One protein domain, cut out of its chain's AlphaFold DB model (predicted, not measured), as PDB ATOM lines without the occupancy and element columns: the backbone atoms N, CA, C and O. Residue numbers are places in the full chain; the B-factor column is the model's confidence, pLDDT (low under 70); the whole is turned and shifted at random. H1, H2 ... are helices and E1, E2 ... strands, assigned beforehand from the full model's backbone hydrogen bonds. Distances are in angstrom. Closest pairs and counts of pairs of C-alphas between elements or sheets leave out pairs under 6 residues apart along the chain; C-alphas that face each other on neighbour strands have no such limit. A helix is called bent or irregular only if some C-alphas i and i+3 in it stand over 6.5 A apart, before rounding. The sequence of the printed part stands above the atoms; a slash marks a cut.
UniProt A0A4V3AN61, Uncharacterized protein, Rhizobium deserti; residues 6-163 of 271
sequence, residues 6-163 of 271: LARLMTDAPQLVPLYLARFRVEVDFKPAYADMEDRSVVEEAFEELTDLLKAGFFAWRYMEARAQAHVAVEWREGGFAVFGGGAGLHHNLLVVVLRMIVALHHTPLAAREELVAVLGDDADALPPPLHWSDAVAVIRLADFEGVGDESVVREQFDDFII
ATOM      1  N   LEU A   6      90.252 121.169  84.963       72.00
ATOM      2  CA  LEU A   6      90.177 120.607  86.312       72.00
ATOM      3  C   LEU A   6      89.905 119.097  86.286       72.00
ATOM      4  O   LEU A   6      90.529 118.356  87.035       72.00
ATOM      5  N   ALA A   7      89.054 118.611  85.374       66.50
ATOM      6  CA  ALA A   7      88.867 117.173  85.183       66.50
ATOM      7  C   ALA A   7      90.179 116.486  84.769       66.50
ATOM      8  O   ALA A   7      90.469 115.389  85.236       66.50
ATOM      9  N   ARG A   8      91.017 117.153  83.958       66.81
ATOM     10  CA  ARG A   8      92.341 116.640  83.550       66.81
ATOM     11  C   ARG A   8      93.358 116.560  84.689       66.81
ATOM     12  O   ARG A   8      94.302 115.786  84.580       66.81
ATOM     13  N   LEU A   9      93.169 117.315  85.771       70.38
ATOM     14  CA  LEU A   9      93.987 117.188  86.981       70.38
ATOM     15  C   LEU A   9      93.844 115.788  87.611       70.38
ATOM     16  O   LEU A   9      94.792 115.277  88.199       70.38
ATOM     17  N   MET A  10      92.669 115.165  87.446       60.53
ATOM     18  CA  MET A  10      92.246 113.937  88.131       60.53
ATOM     19  C   MET A  10      92.236 112.686  87.232       60.53
ATOM     20  O   MET A  10      91.874 111.603  87.685       60.53
ATOM     21  N   THR A  11      92.598 112.798  85.947       53.62
ATOM     22  CA  THR A  11      92.467 111.685  84.980       53.62
ATOM     23  C   THR A  11      93.578 110.633  85.043       53.62
ATOM     24  O   THR A  11      93.412 109.558  84.466       53.62
ATOM     25  N   ASP A  12      94.673 110.887  85.763       53.25
ATOM     26  CA  ASP A  12      95.798 109.953  85.902       53.25
ATOM     27  C   ASP A  12      95.709 109.166  87.219       53.25
ATOM     28  O   ASP A  12      96.526 109.347  88.115       53.25
ATOM     29  N   ALA A  13      94.716 108.272  87.313       56.66
ATOM     30  CA  ALA A  13      94.440 107.421  88.480       56.66
ATOM     31  C   ALA A  13      94.152 108.201  89.792       56.66
ATOM     32  O   ALA A  13      94.450 109.390  89.900       56.66
ATOM     33  N   PRO A  14      93.546 107.562  90.813       64.56
ATOM     34  CA  PRO A  14      93.375 108.205  92.112       64.56
ATOM     35  C   PRO A  14      94.732 108.666  92.649       64.56
ATOM     36  O   PRO A  14      95.645 107.852  92.826       64.56
ATOM     37  N   GLN A  15      94.878 109.969  92.882       71.00
ATOM     38  CA  GLN A  15      96.123 110.522  93.399       71.00
ATOM     39  C   GLN A  15      96.169 110.333  94.914       71.00
ATOM     40  O   GLN A  15      95.221 110.662  95.629       71.00
ATOM     41  N   LEU A  16      97.285 109.786  95.397       77.38
ATOM     42  CA  LEU A  16      97.625 109.802  96.813       77.38
ATOM     43  C   LEU A  16      98.221 111.166  97.133       77.38
ATOM     44  O   LEU A  16      99.339 111.472  96.717       77.38
ATOM     45  N   VAL A  17      97.467 111.971  97.869       79.75
ATOM     46  CA  VAL A  17      97.887 113.313  98.268       79.75
ATOM     47  C   VAL A  17      98.261 113.275  99.748       79.75
ATOM     48  O   VAL A  17      97.455 112.806 100.555       79.75
ATOM     49  N   PRO A  18      99.478 113.702 100.130       86.50
ATOM     50  CA  PRO A  18      99.862 113.813 101.525       86.50
ATOM     51  C   PRO A  18      98.904 114.739 102.265       86.50
ATOM     52  O   PRO A  18      98.596 115.815 101.760       86.50
ATOM     53  N   LEU A  19      98.472 114.338 103.461       85.31
ATOM     54  CA  LEU A  19      97.596 115.152 104.313       85.31
ATOM     55  C   LEU A  19      98.271 116.479 104.694       85.31
ATOM     56  O   LEU A  19      97.647 117.537 104.761       85.31
ATOM     57  N   TYR A  20      99.586 116.421 104.890       88.06
ATOM     58  CA  TYR A  20     100.427 117.570 105.169       88.06
ATOM     59  C   TYR A  20     101.483 117.719 104.089       88.06
ATOM     60  O   TYR A  20     102.179 116.766 103.754       88.06
ATOM     61  N   LEU A  21     101.628 118.928 103.570       88.44
ATOM     62  CA  LEU A  21     102.540 119.305 102.508       88.44
ATOM     63  C   LEU A  21     103.737 120.061 103.095       88.44
ATOM     64  O   LEU A  21     103.600 120.883 104.000       88.44
ATOM     65  N   ALA A  22     104.921 119.785 102.560       90.44
ATOM     66  CA  ALA A  22     106.120 120.605 102.706       90.44
ATOM     67  C   ALA A  22     106.163 121.692 101.623       90.44
ATOM     68  O   ALA A  22     106.589 122.823 101.869       90.44
ATOM     69  N   ARG A  23     105.731 121.330 100.411       92.50
ATOM     70  CA  ARG A  23     105.629 122.225  99.257       92.50
ATOM     71  C   ARG A  23     104.675 121.675  98.204       92.50
ATOM     72  O   ARG A  23     104.466 120.466  98.136       92.50
ATOM     73  N   PHE A  24     104.156 122.556  97.358       93.06
ATOM     74  CA  PHE A  24     103.437 122.203  96.135       93.06
ATOM     75  C   PHE A  24     103.650 123.256  95.045       93.06
ATOM     76  O   PHE A  24     104.016 124.397  95.331       93.06
ATOM     77  N   ARG A  25     103.382 122.871  93.795       94.25
ATOM     78  CA  ARG A  25     103.388 123.742  92.617       94.25
ATOM     79  C   ARG A  25     102.176 123.436  91.739       94.25
ATOM     80  O   ARG A  25     102.076 122.338  91.192       94.25
ATOM     81  N   VAL A  26     101.298 124.419  91.571       93.62
ATOM     82  CA  VAL A  26     100.180 124.377  90.619       93.62
ATOM     83  C   VAL A  26     100.532 125.238  89.420       93.62
ATOM     84  O   VAL A  26     100.850 126.408  89.568       93.62
ATOM     85  N   GLU A  27     100.475 124.674  88.226       94.38
ATOM     86  CA  GLU A  27     100.720 125.376  86.973       94.38
ATOM     87  C   GLU A  27      99.410 125.637  86.237       94.38
ATOM     88  O   GLU A  27      98.607 124.722  86.053       94.38
ATOM     89  N   VAL A  28      99.226 126.874  85.781       94.12
ATOM     90  CA  VAL A  28      98.065 127.322  85.008       94.12
ATOM     91  C   VAL A  28      98.551 127.791  83.643       94.12
ATOM     92  O   VAL A  28      99.445 128.636  83.566       94.12
ATOM     93  N   ASP A  29      98.019 127.209  82.571       93.62
ATOM     94  CA  ASP A  29      98.221 127.692  81.202       93.62
ATOM     95  C   ASP A  29      96.926 128.334  80.714       93.62
ATOM     96  O   ASP A  29      95.858 127.715  80.763       93.62
ATOM     97  N   PHE A  30      97.023 129.549  80.192       94.19
ATOM     98  CA  PHE A  30      95.927 130.220  79.518       94.19
ATOM     99  C   PHE A  30      95.798 129.754  78.073       94.19
ATOM    100  O   PHE A  30      96.756 129.333  77.419       94.19
ATOM    101  N   LYS A  31      94.588 129.870  77.529       91.88
ATOM    102  CA  LYS A  31      94.405 129.808  76.083       91.88
ATOM    103  C   LYS A  31      95.064 131.041  75.454       91.88
ATOM    104  O   LYS A  31      94.981 132.125  76.030       91.88
ATOM    105  N   PRO A  32      95.643 130.933  74.242       91.19
ATOM    106  CA  PRO A  32      96.386 132.034  73.620       91.19
ATOM    107  C   PRO A  32      95.624 133.362  73.525       91.19
ATOM    108  O   PRO A  32      96.238 134.416  73.600       91.19
ATOM    109  N   ALA A  33      94.294 133.322  73.390       89.25
ATOM    110  CA  ALA A  33      93.458 134.520  73.315       89.25
ATOM    111  C   ALA A  33      93.373 135.315  74.634       89.25
ATOM    112  O   ALA A  33      92.983 136.475  74.596       89.25
ATOM    113  N   TYR A  34      93.737 134.707  75.767       87.56
ATOM    114  CA  TYR A  34      93.580 135.273  77.111       87.56
ATOM    115  C   TYR A  34      94.913 135.504  77.831       87.56
ATOM    116  O   TYR A  34      94.932 136.142  78.877       87.56
ATOM    117  N   ALA A  35      96.035 135.040  77.269       83.19
ATOM    118  CA  ALA A  35      97.346 135.094  77.921       83.19
ATOM    119  C   ALA A  35      97.814 136.517  78.296       83.19
ATOM    120  O   ALA A  35      98.546 136.673  79.272       83.19
ATOM    121  N   ASP A  36      97.370 137.530  77.547       83.31
ATOM    122  CA  ASP A  36      97.715 138.944  77.759       83.31
ATOM    123  C   ASP A  36      96.563 139.766  78.371       83.31
ATOM    124  O   ASP A  36      96.694 140.978  78.534       83.31
ATOM    125  N   MET A  37      95.423 139.134  78.670       82.81
ATOM    126  CA  MET A  37      94.244 139.806  79.238       82.81
ATOM    127  C   MET A  37      94.227 139.793  80.768       82.81
ATOM    128  O   MET A  37      93.423 140.504  81.365       82.81
ATOM    129  N   GLU A  38      95.089 138.985  81.382       85.25
ATOM    130  CA  GLU A  38      95.084 138.752  82.821       85.25
ATOM    131  C   GLU A  38      95.601 139.961  83.607       85.25
ATOM    132  O   GLU A  38      96.688 140.486  83.325       85.25
ATOM    133  N   ASP A  39      94.858 140.363  84.640       87.38
ATOM    134  CA  ASP A  39      95.337 141.359  85.592       87.38
ATOM    135  C   ASP A  39      96.254 140.689  86.616       87.38
ATOM    136  O   ASP A  39      95.830 140.117  87.623       87.38
ATOM    137  N   ARG A  40      97.556 140.784  86.346       93.00
ATOM    138  CA  ARG A  40      98.577 140.174  87.197       93.00
ATOM    139  C   ARG A  40      98.517 140.661  88.639       93.00
ATOM    140  O   ARG A  40      98.800 139.870  89.533       93.00
ATOM    141  N   SER A  41      98.153 141.927  88.850       92.94
ATOM    142  CA  SER A  41      98.127 142.516  90.188       92.94
ATOM    143  C   SER A  41      97.018 141.914  91.041       92.94
ATOM    144  O   SER A  41      97.272 141.556  92.182       92.94
ATOM    145  N   VAL A  42      95.840 141.676  90.459       92.56
ATOM    146  CA  VAL A  42      94.712 141.035  91.150       92.56
ATOM    147  C   VAL A  42      95.068 139.611  91.580       92.56
ATOM    148  O   VAL A  42      94.810 139.219  92.718       92.56
ATOM    149  N   VAL A  43      95.701 138.835  90.695       94.94
ATOM    150  CA  VAL A  43      96.131 137.465  91.016       94.94
ATOM    151  C   VAL A  43      97.214 137.467  92.099       94.94
ATOM    152  O   VAL A  43      97.145 136.680  93.042       94.94
ATOM    153  N   GLU A  44      98.212 138.345  91.991       95.69
ATOM    154  CA  GLU A  44      99.277 138.477  92.991       95.69
ATOM    155  C   GLU A  44      98.720 138.879  94.364       95.69
ATOM    156  O   GLU A  44      99.006 138.194  95.348       95.69
ATOM    157  N   GLU A  45      97.874 139.911  94.426       95.38
ATOM    158  CA  GLU A  45      97.230 140.386  95.656       95.38
ATOM    159  C   GLU A  45      96.403 139.277  96.321       95.38
ATOM    160  O   GLU A  45      96.569 139.017  97.514       95.38
ATOM    161  N   ALA A  46      95.599 138.535  95.551       95.19
ATOM    162  CA  ALA A  46      94.812 137.419  96.077       95.19
ATOM    163  C   ALA A  46      95.698 136.353  96.759       95.19
ATOM    164  O   ALA A  46      95.409 135.884  97.864       95.19
ATOM    165  N   PHE A  47      96.821 135.971  96.142       96.50
ATOM    166  CA  PHE A  47      97.731 134.981  96.731       96.50
ATOM    167  C   PHE A  47      98.600 135.538  97.873       96.50
ATOM    168  O   PHE A  47      99.016 134.778  98.762       96.50
ATOM    169  N   GLU A  48      98.833 136.851  97.919       95.31
ATOM    170  CA  GLU A  48      99.398 137.522  99.093       95.31
ATOM    171  C   GLU A  48      98.439 137.462 100.292       95.31
ATOM    172  O   GLU A  48      98.868 137.146 101.409       95.31
ATOM    173  N   GLU A  49      97.136 137.657 100.076       94.75
ATOM    174  CA  GLU A  49      96.114 137.517 101.121       94.75
ATOM    175  C   GLU A  49      96.073 136.093 101.698       94.75
ATOM    176  O   GLU A  49      96.028 135.907 102.921       94.75
ATOM    177  N   LEU A  50      96.196 135.073 100.840       95.31
ATOM    178  CA  LEU A  50      96.300 133.676 101.274       95.31
ATOM    179  C   LEU A  50      97.564 133.420 102.115       95.31
ATOM    180  O   LEU A  50      97.527 132.697 103.117       95.31
ATOM    181  N   THR A  51      98.685 134.055 101.768       94.44
ATOM    182  CA  THR A  51      99.906 134.014 102.589       94.44
ATOM    183  C   THR A  51      99.692 134.638 103.968       94.44
ATOM    184  O   THR A  51     100.198 134.138 104.980       94.44
ATOM    185  N   ASP A  52      98.929 135.721 104.049       92.62
ATOM    186  CA  ASP A  52      98.612 136.372 105.315       92.62
ATOM    187  C   ASP A  52      97.683 135.537 106.208       92.62
ATOM    188  O   ASP A  52      97.831 135.575 107.443       92.62
ATOM    189  N   LEU A  53      96.794 134.730 105.620       92.06
ATOM    190  CA  LEU A  53      96.036 133.699 106.337       92.06
ATOM    191  C   LEU A  53      96.941 132.612 106.913       92.06
ATOM    192  O   LEU A  53      96.838 132.285 108.101       92.06
ATOM    193  N   LEU A  54      97.882 132.099 106.120       91.19
ATOM    194  CA  LEU A  54      98.842 131.094 106.586       91.19
ATOM    195  C   LEU A  54      99.632 131.582 107.797       91.19
ATOM    196  O   LEU A  54      99.724 130.905 108.825       91.19
ATOM    197  N   LYS A  55     100.128 132.819 107.729       88.81
ATOM    198  CA  LYS A  55     100.830 133.462 108.849       88.81
ATOM    199  C   LYS A  55      99.925 133.674 110.066       88.81
ATOM    200  O   LYS A  55     100.421 133.717 111.194       88.81
ATOM    201  N   ALA A  56      98.614 133.806 109.864       87.19
ATOM    202  CA  ALA A  56      97.613 133.862 110.929       87.19
ATOM    203  C   ALA A  56      97.332 132.493 111.580       87.19
ATOM    204  O   ALA A  56      96.807 132.453 112.694       87.19
ATOM    205  N   GLY A  57      97.753 131.387 110.959       84.25
ATOM    206  CA  GLY A  57      97.574 130.032 111.480       84.25
ATOM    207  C   GLY A  57      96.437 129.241 110.845       84.25
ATOM    208  O   GLY A  57      96.040 128.235 111.425       84.25
ATOM    209  N   PHE A  58      95.932 129.681 109.695       89.06
ATOM    210  CA  PHE A  58      95.075 128.856 108.847       89.06
ATOM    211  C   PHE A  58      95.903 127.707 108.259       89.06
ATOM    212  O   PHE A  58      97.109 127.864 108.047       89.06
ATOM    213  N   PHE A  59      95.276 126.549 108.035       87.50
ATOM    214  CA  PHE A  59      95.907 125.327 107.515       87.50
ATOM    215  C   PHE A  59      97.052 124.784 108.394       87.50
ATOM    216  O   PHE A  59      97.851 123.959 107.956       87.50
ATOM    217  N   ALA A  60      97.131 125.237 109.653       77.62
ATOM    218  CA  ALA A  60      98.224 124.978 110.589       77.62
ATOM    219  C   ALA A  60      97.806 124.017 111.714       77.62
ATOM    220  O   ALA A  60      98.045 124.316 112.888       77.62
ATOM    221  N   TRP A  61      97.128 122.923 111.349       74.56
ATOM    222  CA  TRP A  61      96.472 121.971 112.254       74.56
ATOM    223  C   TRP A  61      97.443 121.333 113.249       74.56
ATOM    224  O   TRP A  61      97.654 121.853 114.346       74.56
ATOM    225  N   ARG A  62      98.056 120.205 112.888       66.31
ATOM    226  CA  ARG A  62      98.946 119.472 113.791       66.31
ATOM    227  C   ARG A  62     100.422 119.795 113.578       66.31
ATOM    228  O   ARG A  62     101.198 119.736 114.532       66.31
ATOM    229  N   TYR A  63     100.801 120.166 112.357       61.22
ATOM    230  CA  TYR A  63     102.190 120.246 111.913       61.22
ATOM    231  C   TYR A  63     102.541 121.625 111.365       61.22
ATOM    232  O   TYR A  63     102.700 121.793 110.174       61.22
ATOM    233  N   MET A  64     102.724 122.644 112.198       69.62
ATOM    234  CA  MET A  64     103.333 123.870 111.670       69.62
ATOM    235  C   MET A  64     104.352 124.438 112.636       69.62
ATOM    236  O   MET A  64     104.065 125.336 113.427       69.62
ATOM    237  N   GLU A  65     105.563 123.884 112.563       64.06
ATOM    238  CA  GLU A  65     106.680 124.263 113.431       64.06
ATOM    239  C   GLU A  65     107.063 125.742 113.262       64.06
ATOM    240  O   GLU A  65     107.388 126.414 114.241       64.06
ATOM    241  N   ALA A  66     106.972 126.278 112.037       74.69
ATOM    242  CA  ALA A  66     107.373 127.647 111.719       74.69
ATOM    243  C   ALA A  66     106.386 128.354 110.771       74.69
ATOM    244  O   ALA A  66     106.682 128.579 109.600       74.69
ATOM    245  N   ARG A  67     105.235 128.799 111.301       78.50
ATOM    246  CA  ARG A  67     104.208 129.565 110.549       78.50
ATOM    247  C   ARG A  67     104.769 130.743 109.748       78.50
ATOM    248  O   ARG A  67     104.313 131.025 108.650       78.50
ATOM    249  N   ALA A  68     105.782 131.417 110.291       76.69
ATOM    250  CA  ALA A  68     106.414 132.572 109.657       76.69
ATOM    251  C   ALA A  68     107.163 132.241 108.353       76.69
ATOM    252  O   ALA A  68     107.450 133.154 107.585       76.69
ATOM    253  N   GLN A  69     107.508 130.971 108.122       83.50
ATOM    254  CA  GLN A  69     108.193 130.514 106.910       83.50
ATOM    255  C   GLN A  69     107.217 130.041 105.830       83.50
ATOM    256  O   GLN A  69     107.633 129.810 104.693       83.50
ATOM    257  N   ALA A  70     105.932 129.902 106.171       89.81
ATOM    258  CA  ALA A  70     104.941 129.526 105.190       89.81
ATOM    259  C   ALA A  70     104.576 130.672 104.262       89.81
ATOM    260  O   ALA A  70     104.455 131.827 104.679       89.81
ATOM    261  N   HIS A  71     104.398 130.314 103.001       93.50
ATOM    262  CA  HIS A  71     104.088 131.249 101.942       93.50
ATOM    263  C   HIS A  71     103.321 130.560 100.824       93.50
ATOM    264  O   HIS A  71     103.476 129.358 100.593       93.50
ATOM    265  N   VAL A  72     102.541 131.373 100.122       95.75
ATOM    266  CA  VAL A  72     102.065 131.114  98.773       95.75
ATOM    267  C   VAL A  72     102.572 132.239  97.876       95.75
ATOM    268  O   VAL A  72     102.538 133.404  98.257       95.75
ATOM    269  N   ALA A  73     103.099 131.900  96.708       94.62
ATOM    270  CA  ALA A  73     103.641 132.875  95.772       94.62
ATOM    271  C   ALA A  73     103.234 132.543  94.340       94.62
ATOM    272  O   ALA A  73     103.036 131.376  94.001       94.62
ATOM    273  N   VAL A  74     103.164 133.577  93.506       97.31
ATOM    274  CA  VAL A  74     102.879 133.470  92.075       97.31
ATOM    275  C   VAL A  74     104.166 133.712  91.289       97.31
ATOM    276  O   VAL A  74     104.899 134.663  91.552       97.31
ATOM    277  N   GLU A  75     104.446 132.856  90.310       96.56
ATOM    278  CA  GLU A  75     105.497 133.058  89.309       96.56
ATOM    279  C   GLU A  75     104.856 133.138  87.923       96.56
ATOM    280  O   GLU A  75     104.273 132.167  87.431       96.56
ATOM    281  N   TRP A  76     104.977 134.292  87.271       95.88
ATOM    282  CA  TRP A  76     104.506 134.467  85.901       95.88
ATOM    283  C   TRP A  76     105.440 133.811  84.898       95.88
ATOM    284  O   TRP A  76     106.665 133.910  84.988       95.88
ATOM    285  N   ARG A  77     104.842 133.202  83.879       93.69
ATOM    286  CA  ARG A  77     105.537 132.552  82.770       93.69
ATOM    287  C   ARG A  77     104.860 132.909  81.453       93.69
ATOM    288  O   ARG A  77     103.803 133.534  81.415       93.69
ATOM    289  N   GLU A  78     105.491 132.538  80.350       90.31
ATOM    290  CA  GLU A  78     104.871 132.707  79.039       90.31
ATOM    291  C   GLU A  78     103.582 131.874  78.965       90.31
ATOM    292  O   GLU A  78     103.600 130.674  79.236       90.31
ATOM    293  N   GLY A  79     102.464 132.522  78.633       90.62
ATOM    294  CA  GLY A  79     101.171 131.855  78.484       90.62
ATOM    295  C   GLY A  79     100.479 131.448  79.789       90.62
ATOM    296  O   GLY A  79      99.519 130.687  79.714       90.62
ATOM    297  N   GLY A  80     100.916 131.915  80.965       94.81
ATOM    298  CA  GLY A  80     100.235 131.616  82.230       94.81
ATOM    299  C   GLY A  80     101.052 131.928  83.482       94.81
ATOM    300  O   GLY A  80     101.938 132.782  83.476       94.81
ATOM    301  N   PHE A  81     100.783 131.204  84.566       96.44
ATOM    302  CA  PHE A  81     101.489 131.357  85.840       96.44
ATOM    303  C   PHE A  81     101.644 130.021  86.563       96.44
ATOM    304  O   PHE A  81     101.125 128.987  86.133       96.44
ATOM    305  N   ALA A  82     102.416 130.034  87.641       96.56
ATOM    306  CA  ALA A  82     102.495 128.951  88.598       96.56
ATOM    307  C   ALA A  82     102.294 129.498  90.014       96.56
ATOM    308  O   ALA A  82     102.788 130.573  90.339       96.56
ATOM    309  N   VAL A  83     101.576 128.750  90.846       97.06
ATOM    310  CA  VAL A  83     101.374 129.033  92.266       97.06
ATOM    311  C   VAL A  83     102.181 128.036  93.079       97.06
ATOM    312  O   VAL A  83     102.059 126.824  92.890       97.06
ATOM    313  N   PHE A  84     102.985 128.544  94.000       95.19
ATOM    314  CA  PHE A  84     103.858 127.759  94.860       95.19
ATOM    315  C   PHE A  84     103.412 127.920  96.285       95.19
ATOM    316  O   PHE A  84     103.345 129.047  96.760       95.19
ATOM    317  N   GLY A  85     103.182 126.815  96.977       93.75
ATOM    318  CA  GLY A  85     103.110 126.820  98.428       93.75
ATOM    319  C   GLY A  85     104.352 126.180  99.013       93.75
ATOM    320  O   GLY A  85     104.836 125.172  98.498       93.75
ATOM    321  N   GLY A  86     104.855 126.744 100.102       91.38
ATOM    322  CA  GLY A  86     105.985 126.186 100.832       91.38
ATOM    323  C   GLY A  86     105.846 126.438 102.321       91.38
ATOM    324  O   GLY A  86     105.476 127.533 102.733       91.38
ATOM    325  N   GLY A  87     106.134 125.422 103.129       87.50
ATOM    326  CA  GLY A  87     106.043 125.459 104.585       87.50
ATOM    327  C   GLY A  87     105.954 124.043 105.143       87.50
ATOM    328  O   GLY A  87     105.229 123.217 104.607       87.50
ATOM    329  N   ALA A  88     106.693 123.737 106.209       82.94
ATOM    330  CA  ALA A  88     106.641 122.404 106.804       82.94
ATOM    331  C   ALA A  88     105.290 122.178 107.504       82.94
ATOM    332  O   ALA A  88     105.030 122.790 108.544       82.94
ATOM    333  N   GLY A  89     104.484 121.293 106.910       83.81
ATOM    334  CA  GLY A  89     103.237 120.742 107.437       83.81
ATOM    335  C   GLY A  89     101.988 121.596 107.178       83.81
ATOM    336  O   GLY A  89     101.049 121.647 107.970       83.81
ATOM    337  N   LEU A  90     101.965 122.240 106.014       87.94
ATOM    338  CA  LEU A  90     100.764 122.858 105.461       87.94
ATOM    339  C   LEU A  90      99.692 121.791 105.252       87.94
ATOM    340  O   LEU A  90      99.940 120.826 104.540       87.94
ATOM    341  N   HIS A  91      98.503 121.944 105.821       88.12
ATOM    342  CA  HIS A  91      97.412 121.016 105.519       88.12
ATOM    343  C   HIS A  91      97.082 121.064 104.011       88.12
ATOM    344  O   HIS A  91      97.075 122.152 103.423       88.12
ATOM    345  N   HIS A  92      96.835 119.918 103.360       86.50
ATOM    346  CA  HIS A  92      96.639 119.838 101.895       86.50
ATOM    347  C   HIS A  92      95.470 120.688 101.404       86.50
ATOM    348  O   HIS A  92      95.418 121.104 100.259       86.50
ATOM    349  N   ASN A  93      94.548 120.982 102.293       86.75
ATOM    350  CA  ASN A  93      93.452 121.921 102.152       86.75
ATOM    351  C   ASN A  93      93.892 123.309 101.632       86.75
ATOM    352  O   ASN A  93      93.169 123.935 100.853       86.75
ATOM    353  N   LEU A  94      95.126 123.744 101.901       90.38
ATOM    354  CA  LEU A  94      95.704 124.912 101.231       90.38
ATOM    355  C   LEU A  94      95.740 124.759  99.696       90.38
ATOM    356  O   LEU A  94      95.418 125.703  98.978       90.38
ATOM    357  N   LEU A  95      96.103 123.579  99.183       89.56
ATOM    358  CA  LEU A  95      96.102 123.284  97.745       89.56
ATOM    359  C   LEU A  95      94.685 123.382  97.159       89.56
ATOM    360  O   LEU A  95      94.517 123.870  96.044       89.56
ATOM    361  N   VAL A  96      93.668 122.967  97.917       87.56
ATOM    362  CA  VAL A  96      92.260 123.087  97.509       87.56
ATOM    363  C   VAL A  96      91.866 124.552  97.357       87.56
ATOM    364  O   VAL A  96      91.310 124.926  96.327       87.56
ATOM    365  N   VAL A  97      92.207 125.395  98.338       91.12
ATOM    366  CA  VAL A  97      91.939 126.843  98.284       91.12
ATOM    367  C   VAL A  97      92.628 127.474  97.084       91.12
ATOM    368  O   VAL A  97      91.994 128.209  96.339       91.12
ATOM    369  N   VAL A  98      93.895 127.132  96.833       93.50
ATOM    370  CA  VAL A  98      94.640 127.623  95.665       93.50
ATOM    371  C   VAL A  98      93.921 127.287  94.361       93.50
ATOM    372  O   VAL A  98      93.761 128.150  93.503       93.50
ATOM    373  N   LEU A  99      93.468 126.042  94.207       90.12
ATOM    374  CA  LEU A  99      92.757 125.603  93.007       90.12
ATOM    375  C   LEU A  99      91.396 126.302  92.860       90.12
ATOM    376  O   LEU A  99      91.045 126.700  91.749       90.12
ATOM    377  N   ARG A 100      90.665 126.517  93.962       89.94
ATOM    378  CA  ARG A 100      89.406 127.282  93.971       89.94
ATOM    379  C   ARG A 100      89.619 128.739  93.593       89.94
ATOM    380  O   ARG A 100      88.924 129.223  92.709       89.94
ATOM    381  N   MET A 101      90.625 129.395  94.166       93.19
ATOM    382  CA  MET A 101      90.992 130.770  93.818       93.19
ATOM    383  C   MET A 101      91.359 130.892  92.339       93.19
ATOM    384  O   MET A 101      90.886 131.802  91.672       93.19
ATOM    385  N   ILE A 102      92.137 129.950  91.786       92.62
ATOM    386  CA  ILE A 102      92.433 129.933  90.343       92.62
ATOM    387  C   ILE A 102      91.135 129.877  89.531       92.62
ATOM    388  O   ILE A 102      90.994 130.613  88.563       92.62
ATOM    389  N   VAL A 103      90.180 129.024  89.899       91.38
ATOM    390  CA  VAL A 103      88.907 128.931  89.169       91.38
ATOM    391  C   VAL A 103      88.081 130.212  89.317       91.38
ATOM    392  O   VAL A 103      87.623 130.747  88.310       91.38
ATOM    393  N   ALA A 104      87.924 130.716  90.539       90.75
ATOM    394  CA  ALA A 104      87.097 131.877  90.854       90.75
ATOM    395  C   ALA A 104      87.629 133.178  90.244       90.75
ATOM    396  O   ALA A 104      86.861 133.901  89.617       90.75
ATOM    397  N   LEU A 105      88.938 133.434  90.320       91.75
ATOM    398  CA  LEU A 105      89.558 134.639  89.753       91.75
ATOM    399  C   LEU A 105      89.378 134.750  88.231       91.75
ATOM    400  O   LEU A 105      89.362 135.852  87.693       91.75
ATOM    401  N   HIS A 106      89.205 133.621  87.538       91.75
ATOM    402  CA  HIS A 106      89.043 133.583  86.081       91.75
ATOM    403  C   HIS A 106      87.596 133.299  85.658       91.75
ATOM    404  O   HIS A 106      87.336 133.012  84.487       91.75
ATOM    405  N   HIS A 107      86.646 133.352  86.591       91.44
ATOM    406  CA  HIS A 107      85.229 133.175  86.324       91.44
ATOM    407  C   HIS A 107      84.464 134.474  86.583       91.44
ATOM    408  O   HIS A 107      84.763 135.209  87.514       91.44
ATOM    409  N   THR A 108      83.452 134.762  85.767       89.62
ATOM    410  CA  THR A 108      82.487 135.833  86.031       89.62
ATOM    411  C   THR A 108      81.215 135.223  86.612       89.62
ATOM    412  O   THR A 108      80.456 134.636  85.838       89.62
ATOM    413  N   PRO A 109      80.938 135.394  87.917       89.44
ATOM    414  CA  PRO A 109      79.701 134.901  88.505       89.44
ATOM    415  C   PRO A 109      78.481 135.539  87.839       89.44
ATOM    416  O   PRO A 109      78.434 136.760  87.637       89.44
ATOM    417  N   LEU A 110      77.483 134.721  87.502       89.38
ATOM    418  CA  LEU A 110      76.265 135.193  86.846       89.38
ATOM    419  C   LEU A 110      75.489 136.171  87.729       89.38
ATOM    420  O   LEU A 110      75.096 137.223  87.233       89.38
ATOM    421  N   ALA A 111      75.352 135.887  89.026       86.81
ATOM    422  CA  ALA A 111      74.659 136.775  89.960       86.81
ATOM    423  C   ALA A 111      75.303 138.175  90.010       86.81
ATOM    424  O   ALA A 111      74.625 139.183  89.816       86.81
ATOM    425  N   ALA A 112      76.633 138.245  90.147       86.44
ATOM    426  CA  ALA A 112      77.366 139.514  90.156       86.44
ATOM    427  C   ALA A 112      77.211 140.286  88.833       86.44
ATOM    428  O   ALA A 112      77.098 141.514  88.813       86.44
ATOM    429  N   ARG A 113      77.175 139.573  87.699       88.69
ATOM    430  CA  ARG A 113      76.913 140.189  86.395       88.69
ATOM    431  C   ARG A 113      75.497 140.749  86.310       88.69
ATOM    432  O   ARG A 113      75.327 141.855  85.807       88.69
ATOM    433  N   GLU A 114      74.494 139.991  86.738       90.00
ATOM    434  CA  GLU A 114      73.093 140.416  86.710       90.00
ATOM    435  C   GLU A 114      72.875 141.668  87.564       90.00
ATOM    436  O   GLU A 114      72.206 142.604  87.118       90.00
ATOM    437  N   GLU A 115      73.514 141.742  88.732       88.00
ATOM    438  CA  GLU A 115      73.526 142.942  89.568       88.00
ATOM    439  C   GLU A 115      74.166 144.139  88.852       88.00
ATOM    440  O   GLU A 115      73.578 145.221  88.813       88.00
ATOM    441  N   LEU A 116      75.329 143.955  88.216       88.69
ATOM    442  CA  LEU A 116      75.985 145.014  87.439       88.69
ATOM    443  C   LEU A 116      75.120 145.497  86.271       88.69
ATOM    444  O   LEU A 116      75.008 146.701  86.045       88.69
ATOM    445  N   VAL A 117      74.480 144.579  85.546       91.12
ATOM    446  CA  VAL A 117      73.545 144.908  84.461       91.12
ATOM    447  C   VAL A 117      72.365 145.716  85.000       91.12
ATOM    448  O   VAL A 117      71.995 146.729  84.408       91.12
ATOM    449  N   ALA A 118      71.800 145.316  86.140       91.12
ATOM    450  CA  ALA A 118      70.694 146.029  86.772       91.12
ATOM    451  C   ALA A 118      71.089 147.444  87.229       91.12
ATOM    452  O   ALA A 118      70.288 148.372  87.102       91.12
ATOM    453  N   VAL A 119      72.315 147.623  87.732       93.00
ATOM    454  CA  VAL A 119      72.849 148.928  88.153       93.00
ATOM    455  C   VAL A 119      73.142 149.838  86.957       93.00
ATOM    456  O   VAL A 119      72.885 151.040  87.033       93.00
ATOM    457  N   LEU A 120      73.668 149.287  85.862       92.19
ATOM    458  CA  LEU A 120      74.079 150.054  84.681       92.19
ATOM    459  C   LEU A 120      72.928 150.354  83.710       92.19
ATOM    460  O   LEU A 120      73.004 151.333  82.969       92.19
ATOM    461  N   GLY A 121      71.854 149.561  83.715       91.50
ATOM    462  CA  GLY A 121      70.685 149.786  82.862       91.50
ATOM    463  C   GLY A 121      71.055 149.828  81.378       91.50
ATOM    464  O   GLY A 121      71.609 148.869  80.848       91.50
ATOM    465  N   ASP A 122      70.773 150.951  80.714       90.06
ATOM    466  CA  ASP A 122      71.043 151.138  79.280       90.06
ATOM    467  C   ASP A 122      72.551 151.129  78.934       90.06
ATOM    468  O   ASP A 122      72.914 150.863  77.790       90.06
ATOM    469  N   ASP A 123      73.442 151.373  79.906       89.44
ATOM    470  CA  ASP A 123      74.901 151.335  79.704       89.44
ATOM    471  C   ASP A 123      75.487 149.910  79.813       89.44
ATOM    472  O   ASP A 123      76.680 149.698  79.570       89.44
ATOM    473  N   ALA A 124      74.667 148.906  80.155       88.50
ATOM    474  CA  ALA A 124      75.114 147.525  80.347       88.50
ATOM    475  C   ALA A 124      75.676 146.873  79.069       88.50
ATOM    476  O   ALA A 124      76.485 145.947  79.161       88.50
ATOM    477  N   ASP A 125      75.319 147.380  77.885       85.19
ATOM    478  CA  ASP A 125      75.826 146.904  76.588       85.19
ATOM    479  C   ASP A 125      77.352 147.075  76.438       85.19
ATOM    480  O   ASP A 125      77.971 146.432  75.588       85.19
ATOM    481  N   ALA A 126      77.977 147.924  77.263       86.75
ATOM    482  CA  ALA A 126      79.426 148.118  77.292       86.75
ATOM    483  C   ALA A 126      80.177 147.083  78.153       86.75
ATOM    484  O   ALA A 126      81.410 147.056  78.128       86.75
ATOM    485  N   LEU A 127      79.471 146.243  78.922       84.88
ATOM    486  CA  LEU A 127      80.106 145.232  79.762       84.88
ATOM    487  C   LEU A 127      80.780 144.146  78.908       84.88
ATOM    488  O   LEU A 127      80.192 143.667  77.932       84.88
ATOM    489  N   PRO A 128      81.977 143.670  79.298       84.25
ATOM    490  CA  PRO A 128      82.567 142.500  78.663       84.25
ATOM    491  C   PRO A 128      81.634 141.279  78.799       84.25
ATOM    492  O   PRO A 128      80.832 141.201  79.740       84.25
ATOM    493  N   PRO A 129      81.689 140.308  77.869       85.56
ATOM    494  CA  PRO A 129      80.944 139.056  78.003       85.56
ATOM    495  C   PRO A 129      81.360 138.302  79.279       85.56
ATOM    496  O   PRO A 129      82.478 138.505  79.756       85.56
ATOM    497  N   PRO A 130      80.479 137.461  79.855       87.75
ATOM    498  CA  PRO A 130      80.834 136.707  81.048       87.75
ATOM    499  C   PRO A 130      81.901 135.698  80.666       87.75
ATOM    500  O   PRO A 130      81.825 135.082  79.601       87.75
ATOM    501  N   LEU A 131      82.893 135.543  81.531       88.25
ATOM    502  CA  LEU A 131      83.964 134.594  81.320       88.25
ATOM    503  C   LEU A 131      83.674 133.319  82.109       88.25
ATOM    504  O   LEU A 131      83.611 133.348  83.337       88.25
ATOM    505  N   HIS A 132      83.542 132.177  81.435       89.06
ATOM    506  CA  HIS A 132      83.707 130.911  82.137       89.06
ATOM    507  C   HIS A 132      85.202 130.656  82.324       89.06
ATOM    508  O   HIS A 132      85.983 130.834  81.393       89.06
ATOM    509  N   TRP A 133      85.627 130.180  83.495       87.19
ATOM    510  CA  TRP A 133      87.051 129.928  83.758       87.19
ATOM    511  C   TRP A 133      87.683 128.996  82.720       87.19
ATOM    512  O   TRP A 133      88.833 129.175  82.330       87.19
ATOM    513  N   SER A 134      86.915 128.028  82.211       86.31
ATOM    514  CA  SER A 134      87.368 127.096  81.180       86.31
ATOM    515  C   SER A 134      87.511 127.739  79.796       86.31
ATOM    516  O   SER A 134      88.108 127.127  78.908       86.31
ATOM    517  N   ASP A 135      87.016 128.966  79.594       87.81
ATOM    518  CA  ASP A 135      87.258 129.771  78.397       87.81
ATOM    519  C   ASP A 135      88.666 130.360  78.404       87.81
ATOM    520  O   ASP A 135      89.350 130.246  77.384       87.81
ATOM    521  N   ALA A 136      89.123 130.888  79.544       87.81
ATOM    522  CA  ALA A 136      90.456 131.469  79.703       87.81
ATOM    523  C   ALA A 136      91.536 130.429  80.027       87.81
ATOM    524  O   ALA A 136      92.610 130.443  79.423       87.81
ATOM    525  N   VAL A 137      91.257 129.492  80.932       90.38
ATOM    526  CA  VAL A 137      92.215 128.484  81.394       90.38
ATOM    527  C   VAL A 137      92.202 127.277  80.458       90.38
ATOM    528  O   VAL A 137      91.190 126.603  80.273       90.38
ATOM    529  N   ALA A 138      93.350 126.980  79.852       89.56
ATOM    530  CA  ALA A 138      93.534 125.821  78.984       89.56
ATOM    531  C   ALA A 138      93.862 124.554  79.783       89.56
ATOM    532  O   ALA A 138      93.403 123.458  79.442       89.56
ATOM    533  N   VAL A 139      94.704 124.700  80.806       89.38
ATOM    534  CA  VAL A 139      95.281 123.595  81.571       89.38
ATOM    535  C   VAL A 139      95.545 124.050  83.008       89.38
ATOM    536  O   VAL A 139      96.080 125.133  83.220       89.38
ATOM    537  N   ILE A 140      95.215 123.188  83.973       89.94
ATOM    538  CA  ILE A 140      95.694 123.264  85.357       89.94
ATOM    539  C   ILE A 140      96.452 121.964  85.635       89.94
ATOM    540  O   ILE A 140      95.953 120.883  85.322       89.94
ATOM    541  N   ARG A 141      97.667 122.053  86.180       87.19
ATOM    542  CA  ARG A 141      98.532 120.903  86.477       87.19
ATOM    543  C   ARG A 141      99.094 121.001  87.883       87.19
ATOM    544  O   ARG A 141      99.662 122.023  88.245       87.19
ATOM    545  N   LEU A 142      99.023 119.915  88.641       86.75
ATOM    546  CA  LEU A 142      99.811 119.758  89.857       86.75
ATOM    547  C   LEU A 142     101.195 119.242  89.446       86.75
ATOM    548  O   LEU A 142     101.355 118.069  89.120       86.75
ATOM    549  N   ALA A 143     102.166 120.148  89.349       85.56
ATOM    550  CA  ALA A 143     103.478 119.855  88.771       85.56
ATOM    551  C   ALA A 143     104.433 119.180  89.764       85.56
ATOM    552  O   ALA A 143     105.267 118.373  89.363       85.56
ATOM    553  N   ASP A 144     104.324 119.526  91.045       85.06
ATOM    554  CA  ASP A 144     105.112 118.945  92.131       85.06
ATOM    555  C   ASP A 144     104.332 119.086  93.441       85.06
ATOM    556  O   ASP A 144     103.627 120.079  93.647       85.06
ATOM    557  N   PHE A 145     104.470 118.110  94.326       87.88
ATOM    558  CA  PHE A 145     104.062 118.213  95.719       87.88
ATOM    559  C   PHE A 145     104.884 117.247  96.563       87.88
ATOM    560  O   PHE A 145     105.176 116.118  96.173       87.88
ATOM    561  N   GLU A 146     105.244 117.702  97.750       89.25
ATOM    562  CA  GLU A 146     106.024 116.936  98.707       89.25
ATOM    563  C   GLU A 146     105.277 116.926 100.032       89.25
ATOM    564  O   GLU A 146     104.852 117.979 100.505       89.25
ATOM    565  N   GLY A 147     105.110 115.740 100.611       87.75
ATOM    566  CA  GLY A 147     104.443 115.552 101.892       87.75
ATOM    567  C   GLY A 147     105.373 115.690 103.093       87.75
ATOM    568  O   GLY A 147     106.577 115.467 102.991       87.75
ATOM    569  N   VAL A 148     104.796 115.993 104.253       83.94
ATOM    570  CA  VAL A 148     105.431 115.818 105.560       83.94
ATOM    571  C   VAL A 148     104.793 114.607 106.234       83.94
ATOM    572  O   VAL A 148     103.626 114.644 106.608       83.94
ATOM    573  N   GLY A 149     105.575 113.542 106.415       81.00
ATOM    574  CA  GLY A 149     105.112 112.293 107.028       81.00
ATOM    575  C   GLY A 149     104.489 111.304 106.038       81.00
ATOM    576  O   GLY A 149     104.557 111.489 104.826       81.00
ATOM    577  N   ASP A 150     103.906 110.233 106.585       78.69
ATOM    578  CA  ASP A 150     103.385 109.090 105.816       78.69
ATOM    579  C   ASP A 150     101.852 109.141 105.621       78.69
ATOM    580  O   ASP A 150     101.269 108.283 104.954       78.69
ATOM    581  N   GLU A 151     101.181 110.130 106.223       81.12
ATOM    582  CA  GLU A 151      99.730 110.309 106.126       81.12
ATOM    583  C   GLU A 151      99.356 110.802 104.725       81.12
ATOM    584  O   GLU A 151      99.819 111.844 104.261       81.12
ATOM    585  N   SER A 152      98.500 110.049 104.041       79.75
ATOM    586  CA  SER A 152      98.027 110.372 102.696       79.75
ATOM    587  C   SER A 152      96.572 109.974 102.528       79.75
ATOM    588  O   SER A 152      96.059 109.111 103.246       79.75
ATOM    589  N   VAL A 153      95.908 110.612 101.569       72.69
ATOM    590  CA  VAL A 153      94.507 110.355 101.266       72.69
ATOM    591  C   VAL A 153      94.327 110.107  99.774       72.69
ATOM    592  O   VAL A 153      94.955 110.757  98.940       72.69
ATOM    593  N   VAL A 154      93.489 109.125  99.447       74.50
ATOM    594  CA  VAL A 154      93.097 108.813  98.069       74.50
ATOM    595  C   VAL A 154      91.971 109.752  97.666       74.50
ATOM    596  O   VAL A 154      91.003 109.901  98.416       74.50
ATOM    597  N   ARG A 155      92.088 110.369  96.489       71.81
ATOM    598  CA  ARG A 155      91.089 111.309  95.970       71.81
ATOM    599  C   ARG A 155      90.647 110.928  94.566       71.81
ATOM    600  O   ARG A 155      91.481 110.649  93.704       71.81
ATOM    601  N   GLU A 156      89.333 110.941  94.355       68.88
ATOM    602  CA  GLU A 156      88.703 110.679  93.058       68.88
ATOM    603  C   GLU A 156      88.092 111.956  92.471       68.88
ATOM    604  O   GLU A 156      88.134 112.152  91.256       68.88
ATOM    605  N   GLN A 157      87.587 112.854  93.325       69.31
ATOM    606  CA  GLN A 157      87.028 114.149  92.940       69.31
ATOM    607  C   GLN A 157      87.703 115.304  93.684       69.31
ATOM    608  O   GLN A 157      88.316 115.118  94.732       69.31
ATOM    609  N   PHE A 158      87.589 116.514  93.135       66.50
ATOM    610  CA  PHE A 158      88.180 117.717  93.722       66.50
ATOM    611  C   PHE A 158      87.552 118.096  95.074       66.50
ATOM    612  O   PHE A 158      88.271 118.440  96.007       66.50
ATOM    613  N   ASP A 159      86.230 117.982  95.217       67.19
ATOM    614  CA  ASP A 159      85.568 118.312  96.485       67.19
ATOM    615  C   ASP A 159      85.819 117.252  97.578       67.19
ATOM    616  O   ASP A 159      85.777 117.579  98.764       67.19
ATOM    617  N   ASP A 160      86.227 116.026  97.213       68.00
ATOM    618  CA  ASP A 160      86.653 115.003  98.185       68.00
ATOM    619  C   ASP A 160      87.888 115.438  98.979       68.00
ATOM    620  O   ASP A 160      88.159 114.897 100.054       68.00
ATOM    621  N   PHE A 161      88.667 116.396  98.465       64.12
ATOM    622  CA  PHE A 161      89.833 116.902  99.180       64.12
ATOM    623  C   PHE A 161      89.447 117.567 100.500       64.12
ATOM    624  O   PHE A 161      90.264 117.582 101.407       64.12
ATOM    625  N   ILE A 162      88.213 118.041 100.644       63.81
ATOM    626  CA  ILE A 162      87.744 118.765 101.831       63.81
ATOM    627  C   ILE A 162      87.230 117.802 102.907       63.81
ATOM    628  O   ILE A 162      87.033 118.200 104.050       63.81
ATOM    629  N   ILE A 163      87.030 116.527 102.557       64.75
ATOM    630  CA  ILE A 163      86.503 115.503 103.456       64.75
ATOM    631  C   ILE A 163      87.682 114.729 104.055       64.75
ATOM    632  O   ILE A 163      88.228 113.785 103.466       64.75
TER     633      ILE A 163
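Overview. This is residues 6 to 163 of the 271 residues of an uncharacterized protein of Rhizobium deserti (UniProt A0A4V3AN61). A twisted slab of four antiparallel strands, E3 E4 E2 E5, has two helices, H2 and H3, over one face, with H3 near the middle of the whole; an arm made by H4 reaches away from this body, and residues 118 to 123 of it stick out. Toward the opposite end of the long axis, the short strands E1 and E6 form a small sheet of two near the end of E5. The printed part has 158 residues with six named helices and six named strands, in the order H1 E1 E2 H2 E3 E4 H3 H4 H5 E5 E6 H6, and its class is mixed, helices and strands. It is compact, with a radius of gyration of the C-alphas of 17.3 A, but elongated in outline, spanning 58 by 35 by 31 A.

Along the chain. The printed part begins with H1, residues 6 to 9, whose C-alpha 6 is at (90.177, 120.607, 86.312). E1 is residues 15 to 18, and E2 is residues 20 to 30, 29.0 A long, with a bend of 66 degrees at residue 23. H2, residues 40 to 56, is 24.6 A long. E3, residues 71 to 77, measures 19.3 A, and E4, residues 80 to 91, measures 25.7 A and bends by 112 degrees at residue 88. H3, residues 93 to 105, is 18.2 A long and begins with C-alpha 93 at (93.452, 121.921, 102.152). H4, residues 110 to 126, is irregular, with 9.3 A from C-alpha 119 to C-alpha 122, and has a kink of 118 degrees near residue 120; its ends are 16.4 A apart. H5 is residues 133 to 136, E5 is residues 137 to 147, 27.1 A long, and E6 is residues 152 to 155. H6, residues 159 to 162, ends at C-alpha 162 (87.744, 118.765, 101.831).

Arrangement. E3 and E4 form a hairpin, with N 75 and O 82 2.8 A apart. E4 and E2 are antiparallel neighbours, with N 26 and O 83 at 2.8 A, and so are E2 and E5, with N 27 and O 141 at 2.8 A. E3 and E5 are the edge strands. H2 and H3 are on the same face of this sheet, which gives two layers, helices on one face of a sheet. H2 is over E3 at a height over the sheet of 8.1 A and runs along the strands, at 9 degrees to E3 on the local plane; their closest C-alphas, Thr 51 and His 71, are 5.1 A apart. E2, H2 and E3 make a split strand-helix-strand unit, two strands running the same way with E4 between them, and its crossover is right-handed. H2 and H3 are close but not clearly touching, at a shallow tilt of 26 degrees, opposite ways; their closest C-alphas, Val 43 and Leu 105, are 7.3 A apart. H3 touches H6 with residues 93 to 96 alone, the closest C-alphas being Asn 93 and Ile 162, 6.5 A apart. H1 is on the sheet, its closest C-alpha pair with E5 being Leu 9 and Arg 141, 5.9 A apart. H5 only grazes the sheet, with 5 pairs of C-alphas within 10 A. E1 and E6 are antiparallel neighbours, with N 17 and O 153 at 3.0 A. The closest C-alphas of E1 and E5, Pro 18 and Gly 147, are 4.9 A apart. H4 is not on the four-stranded sheet and is apart from H3 and H5. In H2 and H3 every O i to N i+4 pair is within hydrogen-bond range, in H4 8 of 13; H1, H5 and H6 are too short for such a pair.

Size, cuts and confidence. The two C-alphas farthest apart, those of Asp 122 and Asp 150, are 59.3 A apart. The printed part has no cut. The link from H2 to E3, residues 57 to 70, is long. The mean pLDDT of the printed part is 85.5, and residues 7 to 8, 10 to 14, 62 to 65 and 156 to 163 hold the values under 70.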